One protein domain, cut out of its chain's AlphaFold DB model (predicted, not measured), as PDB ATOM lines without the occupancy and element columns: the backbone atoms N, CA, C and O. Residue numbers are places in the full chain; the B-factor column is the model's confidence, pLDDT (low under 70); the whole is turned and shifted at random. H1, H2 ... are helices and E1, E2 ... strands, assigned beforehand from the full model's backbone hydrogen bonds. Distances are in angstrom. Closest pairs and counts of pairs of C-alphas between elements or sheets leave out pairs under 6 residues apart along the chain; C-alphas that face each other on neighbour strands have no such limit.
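This is residues 2 to 88 and 99 to 116 of the 141 residues of the protein "Kinesin motor domain-containing protein" of Pseudo-nitzschia multistriata (UniProt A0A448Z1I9). A single longer helix, H3, runs through the middle of a loose assembly, with the short helix H1 packed on it, the short helix H2 at its first residues and the small hairpin of E3 and E4 beside it. A second small hairpin, E1 and E2, lies at one end of the longest axis and H4 at the other, joined by the extended run of residues 59 to 68. The printed part has 105 residues, with four named helices and then four named strands, in the order H1 H2 H3 H4 E1 E2 E3 E4; each sheet is one antiparallel pair. The class is mixed, helices and strands, though under half of the residues are in named elements. The whole is only just loose, close to compact, with a radius of gyration of the C-alphas of 15.9 A and spans of 46 by 34 by 29 A.

H1 is residues 2 to 6, 6.2 A long, with C-alpha 2 at (-16.562, -44.156, 15.094). H2 is residues 23 to 28, 8.5 A. H3 is residues 40 to 52, 18.3 A, beginning at C-alpha 40 (-10.532, -45.051, 24.921). H4 is residues 55 to 58, 4.9 A. E1, residues 69 to 72, is 9.6 A and E2, residues 75 to 78, is 10.0 A. E3, residues 103 to 106, is 9.4 A and E4, residues 112 to 115, is 9.1 A, ending at C-alpha 115 (-18.416, -32.619, 35.118).

H1 touches H3, closest at the C-alphas of Val 2 and Ile 48, 6.6 A apart. H2 touches H3 at residues 40 to 42 of H3 alone, closest at the C-alphas of Met 27 and Ile 40, 4.8 A. H2 and H3 run the same way at a shallow tilt of 34.8 degrees, only just short of steep. H3 and H4 meet only through their tight link. H3 and E3 are near each other, with 5 pairs of C-alphas within 10 A. The closest C-alphas of H3 and E4 are those of Ser 46 and Ile 112, 6.7 A. E3 and E4 form an antiparallel hairpin, with N 113 and O 105 within hydrogen-bond range at 2.9 A. E1 and E2 form another antiparallel hairpin, with N 70 and O 77 at 3.0 A; both strands are apart from H3. In H1, H2 and H3 every O i to N i+4 pair is within hydrogen-bond range; H4 is too short for such a pair.

The C-alphas farthest apart, those of Ala 57 and Asn 73, are 46.4 A apart. Residues 17 to 22 and 54 to 59 stand free. Residues 89 to 98 are not printed, and C-alphas 88 and 99 are 19.5 A apart across the cut. The links H1 to H2 and H2 to H3 are long. The mean pLDDT of the printed part is 72.9; residues 31 to 35, 55 to 57, 82 to 88 and 99 to 116 are under 70.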
ATOM      1  N   VAL A   2     -15.603 -45.283  15.004       90.06
ATOM      2  CA  VAL A   2     -16.562 -44.156  15.094       90.06
ATOM      3  C   VAL A   2     -17.248 -43.826  13.762       90.06
ATOM      4  O   VAL A   2     -18.464 -43.691  13.722       90.06
ATOM      5  N   ASN A   3     -16.508 -43.792  12.646       91.38
ATOM      6  CA  ASN A   3     -17.102 -43.528  11.329       91.38
ATOM      7  C   ASN A   3     -18.152 -44.581  10.912       91.38
ATOM      8  O   ASN A   3     -19.142 -44.251  10.271       91.38
ATOM      9  N   ALA A   4     -17.965 -45.852  11.282       92.56
ATOM     10  CA  ALA A   4     -18.963 -46.889  11.017       92.56
ATOM     11  C   ALA A   4     -20.224 -46.659  11.866       92.56
ATOM     12  O   ALA A   4     -21.330 -46.728  11.337       92.56
ATOM     13  N   THR A   5     -20.051 -46.308  13.145       91.50
ATOM     14  CA  THR A   5     -21.157 -45.988  14.057       91.50
ATOM     15  C   THR A   5     -21.976 -44.794  13.584       91.50
ATOM     16  O   THR A   5     -23.200 -44.861  13.553       91.50
ATOM     17  N   MET A   6     -21.314 -43.744  13.098       87.19
ATOM     18  CA  MET A   6     -21.998 -42.564  12.558       87.19
ATOM     19  C   MET A   6     -22.714 -42.804  11.223       87.19
ATOM     20  O   MET A   6     -23.552 -42.002  10.818       87.19
ATOM     21  N   ASN A   7     -22.428 -43.924  10.558       89.75
ATOM     22  CA  ASN A   7     -23.139 -44.386   9.367       89.75
ATOM     23  C   ASN A   7     -24.194 -45.464   9.686       89.75
ATOM     24  O   ASN A   7     -24.621 -46.183   8.788       89.75
ATOM     25  N   GLY A   8     -24.603 -45.591  10.953       87.50
ATOM     26  CA  GLY A   8     -25.703 -46.466  11.368       87.50
ATOM     27  C   GLY A   8     -25.309 -47.910  11.690       87.50
ATOM     28  O   GLY A   8     -26.184 -48.764  11.771       87.50
ATOM     29  N   LYS A   9     -24.016 -48.213  11.873       94.69
ATOM     30  CA  LYS A   9     -23.554 -49.556  12.281       94.69
ATOM     31  C   LYS A   9     -23.353 -49.654  13.798       94.69
ATOM     32  O   LYS A   9     -22.969 -48.686  14.446       94.69
ATOM     33  N   HIS A  10     -23.529 -50.839  14.374       92.19
ATOM     34  CA  HIS A  10     -23.179 -51.079  15.779       92.19
ATOM     35  C   HIS A  10     -21.675 -51.325  15.944       92.19
ATOM     36  O   HIS A  10     -21.025 -51.889  15.062       92.19
ATOM     37  N   ALA A  11     -21.117 -50.892  17.074       92.56
ATOM     38  CA  ALA A  11     -19.725 -51.130  17.432       92.56
ATOM     39  C   ALA A  11     -19.598 -51.434  18.927       92.56
ATOM     40  O   ALA A  11     -20.254 -50.793  19.747       92.56
ATOM     41  N   THR A  12     -18.720 -52.377  19.268       92.25
ATOM     42  CA  THR A  12     -18.466 -52.814  20.645       92.25
ATOM     43  C   THR A  12     -16.967 -53.013  20.838       92.25
ATOM     44  O   THR A  12     -16.300 -53.565  19.964       92.25
ATOM     45  N   ILE A  13     -16.437 -52.553  21.971       91.88
ATOM     46  CA  ILE A  13     -15.040 -52.751  22.370       91.88
ATOM     47  C   ILE A  13     -15.035 -53.524  23.683       91.88
ATOM     48  O   ILE A  13     -15.744 -53.157  24.618       91.88
ATOM     49  N   PHE A  14     -14.190 -54.548  23.757       93.06
ATOM     50  CA  PHE A  14     -13.908 -55.281  24.984       93.06
ATOM     51  C   PHE A  14     -12.458 -55.054  25.406       93.06
ATOM     52  O   PHE A  14     -11.559 -55.021  24.569       93.06
ATOM     53  N   ALA A  15     -12.232 -54.945  26.712       91.94
ATOM     54  CA  ALA A  15     -10.904 -54.982  27.307       91.94
ATOM     55  C   ALA A  15     -10.825 -56.206  28.225       91.94
ATOM     56  O   ALA A  15     -11.548 -56.291  29.215       91.94
ATOM     57  N   TYR A  16      -9.948 -57.152  27.901       95.38
ATOM     58  CA  TYR A  16      -9.768 -58.400  28.642       95.38
ATOM     59  C   TYR A  16      -8.299 -58.580  29.039       95.38
ATOM     60  O   TYR A  16      -7.404 -57.960  28.469       95.38
ATOM     61  N   GLY A  17      -8.049 -59.387  30.068       95.38
ATOM     62  CA  GLY A  17      -6.708 -59.618  30.608       95.38
ATOM     63  C   GLY A  17      -6.706 -59.801  32.124       95.38
ATOM     64  O   GLY A  17      -7.714 -59.564  32.791       95.38
ATOM     65  N   GLN A  18      -5.563 -60.190  32.682       96.25
ATOM     66  CA  GLN A  18      -5.387 -60.410  34.123       96.25
ATOM     67  C   GLN A  18      -5.454 -59.117  34.952       96.25
ATOM     68  O   GLN A  18      -5.299 -58.006  34.438       96.25
ATOM     69  N   THR A  19      -5.680 -59.228  36.260       92.94
ATOM     70  CA  THR A  19      -5.565 -58.085  37.182       92.94
ATOM     71  C   THR A  19      -4.173 -57.456  37.080       92.94
ATOM     72  O   THR A  19      -3.175 -58.155  36.938       92.94
ATOM     73  N   GLY A  20      -4.111 -56.123  37.074       92.75
ATOM     74  CA  GLY A  20      -2.858 -55.383  36.880       92.75
ATOM     75  C   GLY A  20      -2.407 -55.219  35.422       92.75
ATOM     76  O   GLY A  20      -1.477 -54.464  35.176       92.75
ATOM     77  N   SER A  21      -3.088 -55.812  34.430       92.69
ATOM     78  CA  SER A  21      -2.711 -55.692  33.005       92.69
ATOM     79  C   SER A  21      -3.060 -54.347  32.346       92.69
ATOM     80  O   SER A  21      -2.993 -54.223  31.129       92.69
ATOM     81  N   GLY A  22      -3.518 -53.358  33.118       92.88
ATOM     82  CA  GLY A  22      -3.825 -52.024  32.596       92.88
ATOM     83  C   GLY A  22      -5.179 -51.854  31.895       92.88
ATOM     84  O   GLY A  22      -5.410 -50.787  31.345       92.88
ATOM     85  N   LYS A  23      -6.115 -52.818  31.956       94.81
ATOM     86  CA  LYS A  23      -7.460 -52.693  31.331       94.81
ATOM     87  C   LYS A  23      -8.167 -51.369  31.659       94.81
ATOM     88  O   LYS A  23      -8.609 -50.658  30.760       94.81
ATOM     89  N   THR A  24      -8.240 -51.030  32.948       87.94
ATOM     90  CA  THR A  24      -8.865 -49.787  33.423       87.94
ATOM     91  C   THR A  24      -8.110 -48.563  32.923       87.94
ATOM     92  O   THR A  24      -8.733 -47.596  32.505       87.94
ATOM     93  N   PHE A  25      -6.778 -48.622  32.893       88.06
ATOM     94  CA  PHE A  25      -5.947 -47.538  32.378       88.06
ATOM     95  C   PHE A  25      -6.163 -47.323  30.872       88.06
ATOM     96  O   PHE A  25      -6.308 -46.191  30.433       88.06
ATOM     97  N   THR A  26      -6.269 -48.384  30.071       91.94
ATOM     98  CA  THR A  26      -6.576 -48.271  28.638       91.94
ATOM     99  C   THR A  26      -7.975 -47.694  28.396       91.94
ATOM    100  O   THR A  26      -8.144 -46.834  27.533       91.94
ATOM    101  N   MET A  27      -8.987 -48.134  29.152       87.44
ATOM    102  CA  MET A  27     -10.371 -47.678  28.962       87.44
ATOM    103  C   MET A  27     -10.624 -46.263  29.503       87.44
ATOM    104  O   MET A  27     -11.245 -45.461  28.809       87.44
ATOM    105  N   GLN A  28     -10.126 -45.950  30.703       84.38
ATOM    106  CA  GLN A  28     -10.437 -44.727  31.458       84.38
ATOM    107  C   GLN A  28      -9.277 -43.718  31.507       84.38
ATOM    108  O   GLN A  28      -9.492 -42.556  31.855       84.38
ATOM    109  N   GLY A  29      -8.053 -44.125  31.179       86.88
ATOM    110  CA  GLY A  29      -6.862 -43.297  31.352       86.88
ATOM    111  C   GLY A  29      -6.515 -43.082  32.827       86.88
ATOM    112  O   GLY A  29      -6.821 -43.904  33.690       86.88
ATOM    113  N   GLU A  30      -5.905 -41.939  33.133       78.75
ATOM    114  CA  GLU A  30      -5.566 -41.539  34.512       78.75
ATOM    115  C   GLU A  30      -6.767 -41.008  35.317       78.75
ATOM    116  O   GLU A  30      -6.608 -40.536  36.443       78.75
ATOM    117  N   GLY A  31      -7.978 -41.041  34.749       63.91
ATOM    118  CA  GLY A  31      -9.205 -40.590  35.414       63.91
ATOM    119  C   GLY A  31      -9.283 -39.081  35.680       63.91
ATOM    120  O   GLY A  31     -10.291 -38.612  36.202       63.91
ATOM    121  N   LYS A  32      -8.255 -38.306  35.308       60.34
ATOM    122  CA  LYS A  32      -8.211 -36.845  35.428       60.34
ATOM    123  C   LYS A  32      -8.285 -36.203  34.046       60.34
ATOM    124  O   LYS A  32      -7.475 -36.497  33.170       60.34
ATOM    125  N   ILE A  33      -9.245 -35.300  33.864       55.91
ATOM    126  CA  ILE A  33      -9.339 -34.480  32.651       55.91
ATOM    127  C   ILE A  33      -8.085 -33.594  32.574       55.91
ATOM    128  O   ILE A  33      -7.696 -32.988  33.570       55.91
ATOM    129  N   GLY A  34      -7.432 -33.555  31.410       57.31
ATOM    130  CA  GLY A  34      -6.247 -32.722  31.170       57.31
ATOM    131  C   GLY A  34      -4.904 -33.315  31.616       57.31
ATOM    132  O   GLY A  34      -3.883 -32.659  31.453       57.31
ATOM    133  N   SER A  35      -4.847 -34.555  32.121       62.59
ATOM    134  CA  SER A  35      -3.578 -35.169  32.562       62.59
ATOM    135  C   SER A  35      -2.678 -35.681  31.421       62.59
ATOM    136  O   SER A  35      -1.642 -36.295  31.657       62.59
ATOM    137  N   GLY A  36      -3.076 -35.457  30.165       70.62
ATOM    138  CA  GLY A  36      -2.344 -35.899  28.976       70.62
ATOM    139  C   GLY A  36      -2.496 -37.387  28.638       70.62
ATOM    140  O   GLY A  36      -2.064 -37.799  27.565       70.62
ATOM    141  N   LYS A  37      -3.143 -38.195  29.491       79.62
ATOM    142  CA  LYS A  37      -3.378 -39.631  29.251       79.62
ATOM    143  C   LYS A  37      -4.866 -39.977  29.251       79.62
ATOM    144  O   LYS A  37      -5.401 -40.532  30.213       79.62
ATOM    145  N   ALA A  38      -5.529 -39.624  28.154       82.38
ATOM    146  CA  ALA A  38      -6.917 -39.988  27.891       82.38
ATOM    147  C   ALA A  38      -7.046 -41.484  27.550       82.38
ATOM    148  O   ALA A  38      -6.241 -42.020  26.787       82.38
ATOM    149  N   GLY A  39      -8.065 -42.146  28.099       87.19
ATOM    150  CA  GLY A  39      -8.432 -43.512  27.737       87.19
ATOM    151  C   GLY A  39      -9.341 -43.570  26.508       87.19
ATOM    152  O   GLY A  39      -9.779 -42.550  25.965       87.19
ATOM    153  N   ILE A  40      -9.659 -44.792  26.077       90.00
ATOM    154  CA  ILE A  40     -10.532 -45.051  24.921       90.00
ATOM    155  C   ILE A  40     -11.888 -44.348  25.069       90.00
ATOM    156  O   ILE A  40     -12.380 -43.787  24.090       90.00
ATOM    157  N   ILE A  41     -12.483 -44.342  26.268       85.31
ATOM    158  CA  ILE A  41     -13.806 -43.739  26.494       85.31
ATOM    159  C   ILE A  41     -13.770 -42.242  26.168       85.31
ATOM    160  O   ILE A  41     -14.633 -41.755  25.435       85.31
ATOM    161  N   GLN A  42     -12.759 -41.509  26.644       83.62
ATOM    162  CA  GLN A  42     -12.638 -40.072  26.388       83.62
ATOM    163  C   GLN A  42     -12.343 -39.775  24.912       83.62
ATOM    164  O   GLN A  42     -12.948 -38.866  24.341       83.62
ATOM    165  N   LEU A  43     -11.459 -40.557  24.282       87.06
ATOM    166  CA  LEU A  43     -11.090 -40.382  22.873       87.06
ATOM    167  C   LEU A  43     -12.284 -40.616  21.938       87.06
ATOM    168  O   LEU A  43     -12.585 -39.777  21.091       87.06
ATOM    169  N   VAL A  44     -13.015 -41.720  22.129       88.31
ATOM    170  CA  VAL A  44     -14.199 -42.050  21.321       88.31
ATOM    171  C   VAL A  44     -15.304 -41.021  21.525       88.31
ATOM    172  O   VAL A  44     -15.934 -40.603  20.557       88.31
ATOM    173  N   THR A  45     -15.522 -40.579  22.764       83.25
ATOM    174  CA  THR A  45     -16.518 -39.546  23.063       83.25
ATOM    175  C   THR A  45     -16.170 -38.240  22.344       83.25
ATOM    176  O   THR A  45     -17.022 -37.681  21.656       83.25
ATOM    177  N   SER A  46     -14.908 -37.799  22.405       83.25
ATOM    178  CA  SER A  46     -14.419 -36.625  21.664       83.25
ATOM    179  C   SER A  46     -14.651 -36.747  20.156       83.25
ATOM    180  O   SER A  46     -15.223 -35.851  19.532       83.25
ATOM    181  N   ASP A  47     -14.302 -37.893  19.572       86.69
ATOM    182  CA  ASP A  47     -14.501 -38.158  18.148       86.69
ATOM    183  C   ASP A  47     -15.983 -38.147  17.741       86.69
ATOM    184  O   ASP A  47     -16.320 -37.625  16.673       86.69
ATOM    185  N   ILE A  48     -16.868 -38.694  18.585       83.81
ATOM    186  CA  ILE A  48     -18.319 -38.691  18.362       83.81
ATOM    187  C   ILE A  48     -18.830 -37.252  18.296       83.81
ATOM    188  O   ILE A  48     -19.446 -36.869  17.301       83.81
ATOM    189  N   PHE A  49     -18.535 -36.433  19.307       82.81
ATOM    190  CA  PHE A  49     -19.030 -35.057  19.341       82.81
ATOM    191  C   PHE A  49     -18.420 -34.190  18.238       82.81
ATOM    192  O   PHE A  49     -19.138 -33.411  17.605       82.81
ATOM    193  N   ARG A  50     -17.135 -34.390  17.916       83.19
ATOM    194  CA  ARG A  50     -16.488 -33.739  16.768       83.19
ATOM    195  C   ARG A  50     -17.184 -34.077  15.452       83.19
ATOM    196  O   ARG A  50     -17.295 -33.216  14.584       83.19
ATOM    197  N   TYR A  51     -17.646 -35.314  15.280       83.69
ATOM    198  CA  TYR A  51     -18.415 -35.695  14.099       83.69
ATOM    199  C   TYR A  51     -19.807 -35.052  14.104       83.69
ATOM    200  O   TYR A  51     -20.207 -34.494  13.086       83.69
ATOM    201  N   THR A  52     -20.523 -35.064  15.234       78.25
ATOM    202  CA  THR A  52     -21.855 -34.433  15.317       78.25
ATOM    203  C   THR A  52     -21.816 -32.924  15.076       78.25
ATOM    204  O   THR A  52     -22.741 -32.386  14.480       78.25
ATOM    205  N   GLY A  53     -20.721 -32.245  15.442       77.88
ATOM    206  CA  GLY A  53     -20.521 -30.820  15.156       77.88
ATOM    207  C   GLY A  53     -20.445 -30.490  13.661       77.88
ATOM    208  O   GLY A  53     -20.636 -29.344  13.276       77.88
ATOM    209  N   LYS A  54     -20.229 -31.489  12.793       79.12
ATOM    210  CA  LYS A  54     -20.295 -31.341  11.329       79.12
ATOM    211  C   LYS A  54     -21.721 -31.502  10.779       79.12
ATOM    212  O   LYS A  54     -21.890 -31.586   9.564       79.12
ATOM    213  N   GLY A  55     -22.735 -31.584  11.646       68.31
ATOM    214  CA  GLY A  55     -24.119 -31.908  11.292       68.31
ATOM    215  C   GLY A  55     -24.743 -30.991  10.243       68.31
ATOM    216  O   GLY A  55     -25.379 -31.500   9.322       68.31
ATOM    217  N   GLU A  56     -24.480 -29.680  10.294       64.25
ATOM    218  CA  GLU A  56     -24.969 -28.728   9.281       64.25
ATOM    219  C   GLU A  56     -24.423 -29.044   7.882       64.25
ATOM    220  O   GLU A  56     -25.181 -29.137   6.917       64.25
ATOM    221  N   ALA A  57     -23.117 -29.310   7.777       69.62
ATOM    222  CA  ALA A  57     -22.477 -29.690   6.517       69.62
ATOM    223  C   ALA A  57     -22.980 -31.046   5.993       69.62
ATOM    224  O   ALA A  57     -23.026 -31.277   4.786       69.62
ATOM    225  N   LEU A  58     -23.371 -31.945   6.901       76.12
ATOM    226  CA  LEU A  58     -23.891 -33.272   6.578       76.12
ATOM    227  C   LEU A  58     -25.417 -33.303   6.397       76.12
ATOM    228  O   LEU A  58     -25.938 -34.357   6.034       76.12
ATOM    229  N   LYS A  59     -26.125 -32.185   6.634       81.44
ATOM    230  CA  LYS A  59     -27.597 -32.081   6.651       81.44
ATOM    231  C   LYS A  59     -28.258 -33.179   7.500       81.44
ATOM    232  O   LYS A  59     -29.189 -33.847   7.050       81.44
ATOM    233  N   ARG A  60     -27.732 -33.414   8.707       78.81
ATOM    234  CA  ARG A  60     -28.210 -34.455   9.635       78.81
ATOM    235  C   ARG A  60     -28.345 -33.915  11.053       78.81
ATOM    236  O   ARG A  60     -27.404 -33.313  11.566       78.81
ATOM    237  N   ASP A  61     -29.457 -34.259  11.697       77.25
ATOM    238  CA  ASP A  61     -29.670 -34.035  13.125       77.25
ATOM    239  C   ASP A  61     -29.196 -35.240  13.939       77.25
ATOM    240  O   ASP A  61     -29.454 -36.396  13.592       77.25
ATOM    241  N   PHE A  62     -28.515 -34.975  15.054       75.38
ATOM    242  CA  PHE A  62     -27.993 -36.011  15.942       75.38
ATOM    243  C   PHE A  62     -28.596 -35.887  17.339       75.38
ATOM    244  O   PHE A  62     -28.609 -34.816  17.939       75.38
ATOM    245  N   LYS A  63     -29.023 -37.023  17.900       74.94
ATOM    246  CA  LYS A  63     -29.368 -37.159  19.318       74.94
ATOM    247  C   LYS A  63     -28.475 -38.220  19.941       74.94
ATOM    248  O   LYS A  63     -28.589 -39.396  19.610       74.94
ATOM    249  N   VAL A  64     -27.600 -37.806  20.853       76.44
ATOM    250  CA  VAL A  64     -26.694 -38.715  21.567       76.44
ATOM    251  C   VAL A  64     -27.317 -39.079  22.913       76.44
ATOM    252  O   VAL A  64     -27.711 -38.201  23.678       76.44
ATOM    253  N   LYS A  65     -27.427 -40.380  23.197       77.38
ATOM    254  CA  LYS A  65     -27.826 -40.923  24.502       77.38
ATOM    255  C   LYS A  65     -26.668 -41.744  25.058       77.38
ATOM    256  O   LYS A  65     -26.023 -42.463  24.300       77.38
ATOM    257  N   VAL A  66     -26.421 -41.638  26.360       77.56
ATOM    258  CA  VAL A  66     -25.352 -42.365  27.053       77.56
ATOM    259  C   VAL A  66     -25.944 -43.047  28.278       77.56
ATOM    260  O   VAL A  66     -26.732 -42.442  28.999       77.56
ATOM    261  N   SER A  67     -25.538 -44.290  28.501       77.75
ATOM    262  CA  SER A  67     -25.833 -45.063  29.706       77.75
ATOM    263  C   SER A  67     -24.525 -45.664  30.210       77.75
ATOM    264  O   SER A  67     -23.678 -46.036  29.393       77.75
ATOM    265  N   TYR A  68     -24.341 -45.737  31.527       81.81
ATOM    266  CA  TYR A  68     -23.121 -46.279  32.118       81.81
ATOM    267  C   TYR A  68     -23.475 -47.258  33.230       81.81
ATOM    268  O   TYR A  68     -24.094 -46.879  34.216       81.81
ATOM    269  N   PHE A  69     -23.094 -48.519  33.048       81.19
ATOM    270  CA  PHE A  69     -23.477 -49.608  33.938       81.19
ATOM    271  C   PHE A  69     -22.248 -50.325  34.483       81.19
ATOM    272  O   PHE A  69     -21.257 -50.496  33.767       81.19
ATOM    273  N   GLU A  70     -22.352 -50.804  35.718       83.62
ATOM    274  CA  GLU A  70     -21.478 -51.844  36.250       83.62
ATOM    275  C   GLU A  70     -22.260 -53.140  36.457       83.62
ATOM    276  O   GLU A  70     -23.445 -53.125  36.793       83.62
ATOM    277  N   ILE A  71     -21.577 -54.265  36.255       84.81
ATOM    278  CA  ILE A  71     -22.061 -55.575  36.679       84.81
ATOM    279  C   ILE A  71     -21.158 -56.000  37.827       84.81
ATOM    280  O   ILE A  71     -19.968 -56.254  37.627       84.81
ATOM    281  N   TYR A  72     -21.717 -56.054  39.029       86.19
ATOM    282  CA  TYR A  72     -21.013 -56.484  40.231       86.19
ATOM    283  C   TYR A  72     -21.846 -57.548  40.929       86.19
ATOM    284  O   TYR A  72     -23.012 -57.313  41.230       86.19
ATOM    285  N   ASN A  73     -21.252 -58.715  41.188       90.88
ATOM    286  CA  ASN A  73     -21.948 -59.845  41.808       90.88
ATOM    287  C   ASN A  73     -23.276 -60.194  41.098       90.88
ATOM    288  O   ASN A  73     -24.318 -60.284  41.737       90.88
ATOM    289  N   GLU A  74     -23.240 -60.289  39.764       92.19
ATOM    290  CA  GLU A  74     -24.410 -60.557  38.902       92.19
ATOM    291  C   GLU A  74     -25.544 -59.516  38.980       92.19
ATOM    292  O   GLU A  74     -26.586 -59.683  38.353       92.19
ATOM    293  N   GLN A  75     -25.332 -58.399  39.678       83.62
ATOM    294  CA  GLN A  75     -26.272 -57.285  39.732       83.62
ATOM    295  C   GLN A  75     -25.836 -56.169  38.788       83.62
ATOM    296  O   GLN A  75     -24.679 -55.739  38.804       83.62
ATOM    297  N   ILE A  76     -26.783 -55.683  37.982       84.25
ATOM    298  CA  ILE A  76     -26.606 -54.506  37.129       84.25
ATOM    299  C   ILE A  76     -26.882 -53.265  37.973       84.25
ATOM    300  O   ILE A  76     -27.919 -53.178  38.627       84.25
ATOM    301  N   ARG A  77     -25.973 -52.292  37.939       79.00
ATOM    302  CA  ARG A  77     -26.141 -51.002  38.613       79.00
ATOM    303  C   ARG A  77     -25.930 -49.869  37.624       79.00
ATOM    304  O   ARG A  77     -24.934 -49.856  36.898       79.00
ATOM    305  N   ASP A  78     -26.868 -48.927  37.599       80.56
ATOM    306  CA  ASP A  78     -26.743 -47.696  36.819       80.56
ATOM    307  C   ASP A  78     -25.835 -46.708  37.558       80.56
ATOM    308  O   ASP A  78     -26.169 -46.205  38.631       80.56
ATOM    309  N   LEU A  79     -24.674 -46.431  36.969       78.44
ATOM    310  CA  LEU A  79     -23.673 -45.520  37.520       78.44
ATOM    311  C   LEU A  79     -24.054 -44.043  37.344       78.44
ATOM    312  O   LEU A  79     -23.366 -43.173  37.878       78.44
ATOM    313  N   LEU A  80     -25.111 -43.745  36.580       75.81
ATOM    314  CA  LEU A  80     -25.625 -42.390  36.367       75.81
ATOM    315  C   LEU A  80     -26.901 -42.097  37.173       75.81
ATOM    316  O   LEU A  80     -27.399 -40.971  37.113       75.81
ATOM    317  N   ALA A  81     -27.429 -43.070  37.924       74.56
ATOM    318  CA  ALA A  81     -28.606 -42.876  38.763       74.56
ATOM    319  C   ALA A  81     -28.310 -41.940  39.950       74.56
ATOM    320  O   ALA A  81     -27.242 -41.982  40.561       74.56
ATOM    321  N   SER A  82     -29.277 -41.087  40.302       56.69
ATOM    322  CA  SER A  82     -29.127 -40.080  41.362       56.69
ATOM    323  C   SER A  82     -29.145 -40.642  42.791       56.69
ATOM    324  O   SER A  82     -28.775 -39.905  43.703       56.69
ATOM    325  N   ASP A  83     -29.544 -41.907  42.978       56.06
ATOM    326  CA  ASP A  83     -29.544 -42.609  44.269       56.06
ATOM    327  C   ASP A  83     -28.980 -44.037  44.125       56.06
ATOM    328  O   ASP A  83     -29.610 -44.880  43.478       56.06
ATOM    329  N   PRO A  84     -27.824 -44.354  44.736       52.19
ATOM    330  CA  PRO A  84     -27.207 -45.679  44.642       52.19
ATOM    331  C   PRO A  84     -27.932 -46.761  45.465       52.19
ATOM    332  O   PRO A  84     -27.712 -47.944  45.224       52.19
ATOM    333  N   GLU A  85     -28.798 -46.382  46.413       50.31
ATOM    334  CA  GLU A  85     -29.524 -47.316  47.295       50.31
ATOM    335  C   GLU A  85     -30.862 -47.819  46.720       50.31
ATOM    336  O   GLU A  85     -31.388 -48.812  47.206       50.31
ATOM    337  N   ASN A  86     -31.388 -47.196  45.655       42.69
ATOM    338  CA  ASN A  86     -32.670 -47.570  45.029       42.69
ATOM    339  C   ASN A  86     -32.534 -48.038  43.565       42.69
ATOM    340  O   ASN A  86     -33.527 -48.174  42.852       42.69
ATOM    341  N   ALA A  87     -31.314 -48.312  43.091       48.84
ATOM    342  CA  ALA A  87     -31.061 -48.696  41.698       48.84
ATOM    343  C   ALA A  87     -31.404 -50.165  41.357       48.84
ATOM    344  O   ALA A  87     -31.081 -50.632  40.267       48.84
ATOM    345  N   SER A  88     -32.066 -50.905  42.252       43.47
ATOM    346  CA  SER A  88     -32.700 -52.186  41.927       43.47
ATOM    347  C   SER A  88     -34.143 -51.934  41.498       43.47
ATOM    348  O   SER A  88     -35.060 -52.093  42.299       43.47
ATOM    349  N   GLY A  99     -32.385 -32.849  36.872       34.19
ATOM    350  CA  GLY A  99     -31.933 -33.037  38.251       34.19
ATOM    351  C   GLY A  99     -30.693 -33.915  38.330       34.19
ATOM    352  O   GLY A  99     -30.810 -35.106  38.564       34.19
ATOM    353  N   ARG A 100     -29.512 -33.310  38.143       38.38
ATOM    354  CA  ARG A 100     -28.184 -33.963  38.061       38.38
ATOM    355  C   ARG A 100     -27.979 -34.829  36.815       38.38
ATOM    356  O   ARG A 100     -27.636 -36.001  36.887       38.38
ATOM    357  N   GLY A 101     -28.137 -34.202  35.652       33.19
ATOM    358  CA  GLY A 101     -27.686 -34.782  34.392       33.19
ATOM    359  C   GLY A 101     -26.162 -34.741  34.282       33.19
ATOM    360  O   GLY A 101     -25.537 -33.728  34.610       33.19
ATOM    361  N   VAL A 102     -25.570 -35.818  33.760       37.19
ATOM    362  CA  VAL A 102     -24.225 -35.770  33.177       37.19
ATOM    363  C   VAL A 102     -24.230 -34.654  32.139       37.19
ATOM    364  O   VAL A 102     -24.830 -34.773  31.071       37.19
ATOM    365  N   THR A 103     -23.608 -33.531  32.481       35.22
ATOM    366  CA  THR A 103     -23.549 -32.382  31.589       35.22
ATOM    367  C   THR A 103     -22.282 -32.524  30.765       35.22
ATOM    368  O   THR A 103     -21.194 -32.187  31.224       35.22
ATOM    369  N   ILE A 104     -22.421 -33.060  29.555       41.91
ATOM    370  CA  ILE A 104     -21.354 -33.050  28.556       41.91
ATOM    371  C   ILE A 104     -21.309 -31.628  27.993       41.91
ATOM    372  O   ILE A 104     -22.123 -31.261  27.148       41.91
ATOM    373  N   ARG A 105     -20.411 -30.794  28.522       37.56
ATOM    374  CA  ARG A 105     -20.191 -29.433  28.020       37.56
ATOM    375  C   ARG A 105     -18.955 -29.408  27.136       37.56
ATOM    376  O   ARG A 105     -17.880 -29.791  27.584       37.56
ATOM    377  N   THR A 106     -19.124 -28.913  25.914       34.31
ATOM    378  CA  THR A 106     -18.034 -28.654  24.969       34.31
ATOM    379  C   THR A 106     -17.731 -27.154  24.982       34.31
ATOM    380  O   THR A 106     -18.652 -26.355  24.805       34.31
ATOM    381  N   ASN A 107     -16.484 -26.742  25.233       33.16
ATOM    382  CA  ASN A 107     -16.081 -25.336  25.062       33.16
ATOM    383  C   ASN A 107     -15.788 -25.023  23.577       33.16
ATOM    384  O   ASN A 107     -15.772 -25.918  22.732       33.16
ATOM    385  N   ALA A 108     -15.554 -23.749  23.244       33.28
ATOM    386  CA  ALA A 108     -15.296 -23.299  21.869       33.28
ATOM    387  C   ALA A 108     -14.034 -23.919  21.220       33.28
ATOM    388  O   ALA A 108     -13.870 -23.827  20.007       33.28
ATOM    389  N   SER A 109     -13.168 -24.580  22.000       35.50
ATOM    390  CA  SER A 109     -12.002 -25.344  21.531       35.50
ATOM    391  C   SER A 109     -12.259 -26.852  21.387       35.50
ATOM    392  O   SER A 109     -11.352 -27.588  21.005       35.50
ATOM    393  N   GLY A 110     -13.480 -27.332  21.647       36.06
ATOM    394  CA  GLY A 110     -13.844 -28.739  21.467       36.06
ATOM    395  C   GLY A 110     -13.492 -29.658  22.642       36.06
ATOM    396  O   GLY A 110     -13.632 -30.874  22.510       36.06
ATOM    397  N   GLU A 111     -13.052 -29.127  23.788       34.81
ATOM    398  CA  GLU A 111     -12.812 -29.944  24.981       34.81
ATOM    399  C   GLU A 111     -14.132 -30.335  25.636       34.81
ATOM    400  O   GLU A 111     -14.962 -29.483  25.962       34.81
ATOM    401  N   ILE A 112     -14.297 -31.636  25.866       41.62
ATOM    402  CA  ILE A 112     -15.441 -32.189  26.580       41.62
ATOM    403  C   ILE A 112     -15.124 -32.218  28.070       41.62
ATOM    404  O   ILE A 112     -14.332 -33.037  28.539       41.62
ATOM    405  N   ILE A 113     -15.796 -31.354  28.824       38.34
ATOM    406  CA  ILE A 113     -15.801 -31.393  30.281       38.34
ATOM    407  C   ILE A 113     -16.950 -32.310  30.698       38.34
ATOM    408  O   ILE A 113     -18.117 -31.917  30.662       38.34
ATOM    409  N   VAL A 114     -16.624 -33.542  31.096       40.69
ATOM    410  CA  VAL A 114     -17.555 -34.381  31.861       40.69
ATOM    411  C   VAL A 114     -17.451 -33.937  33.317       40.69
ATOM    412  O   VAL A 114     -16.621 -34.436  34.075       40.69
ATOM    413  N   ASN A 115     -18.269 -32.959  33.707       33.69
ATOM    414  CA  ASN A 115     -18.416 -32.619  35.118       33.69
ATOM    415  C   ASN A 115     -19.275 -33.696  35.784       33.69
ATOM    416  O   ASN A 115     -20.503 -33.636  35.753       33.69
ATOM    417  N   VAL A 116     -18.623 -34.674  36.412       37.75
ATOM    418  CA  VAL A 116     -19.235 -35.371  37.542       37.75
ATOM    419  C   VAL A 116     -19.095 -34.417  38.723       37.75
ATOM    420  O   VAL A 116     -18.017 -34.307  39.306       37.75
TER     421      VAL A 116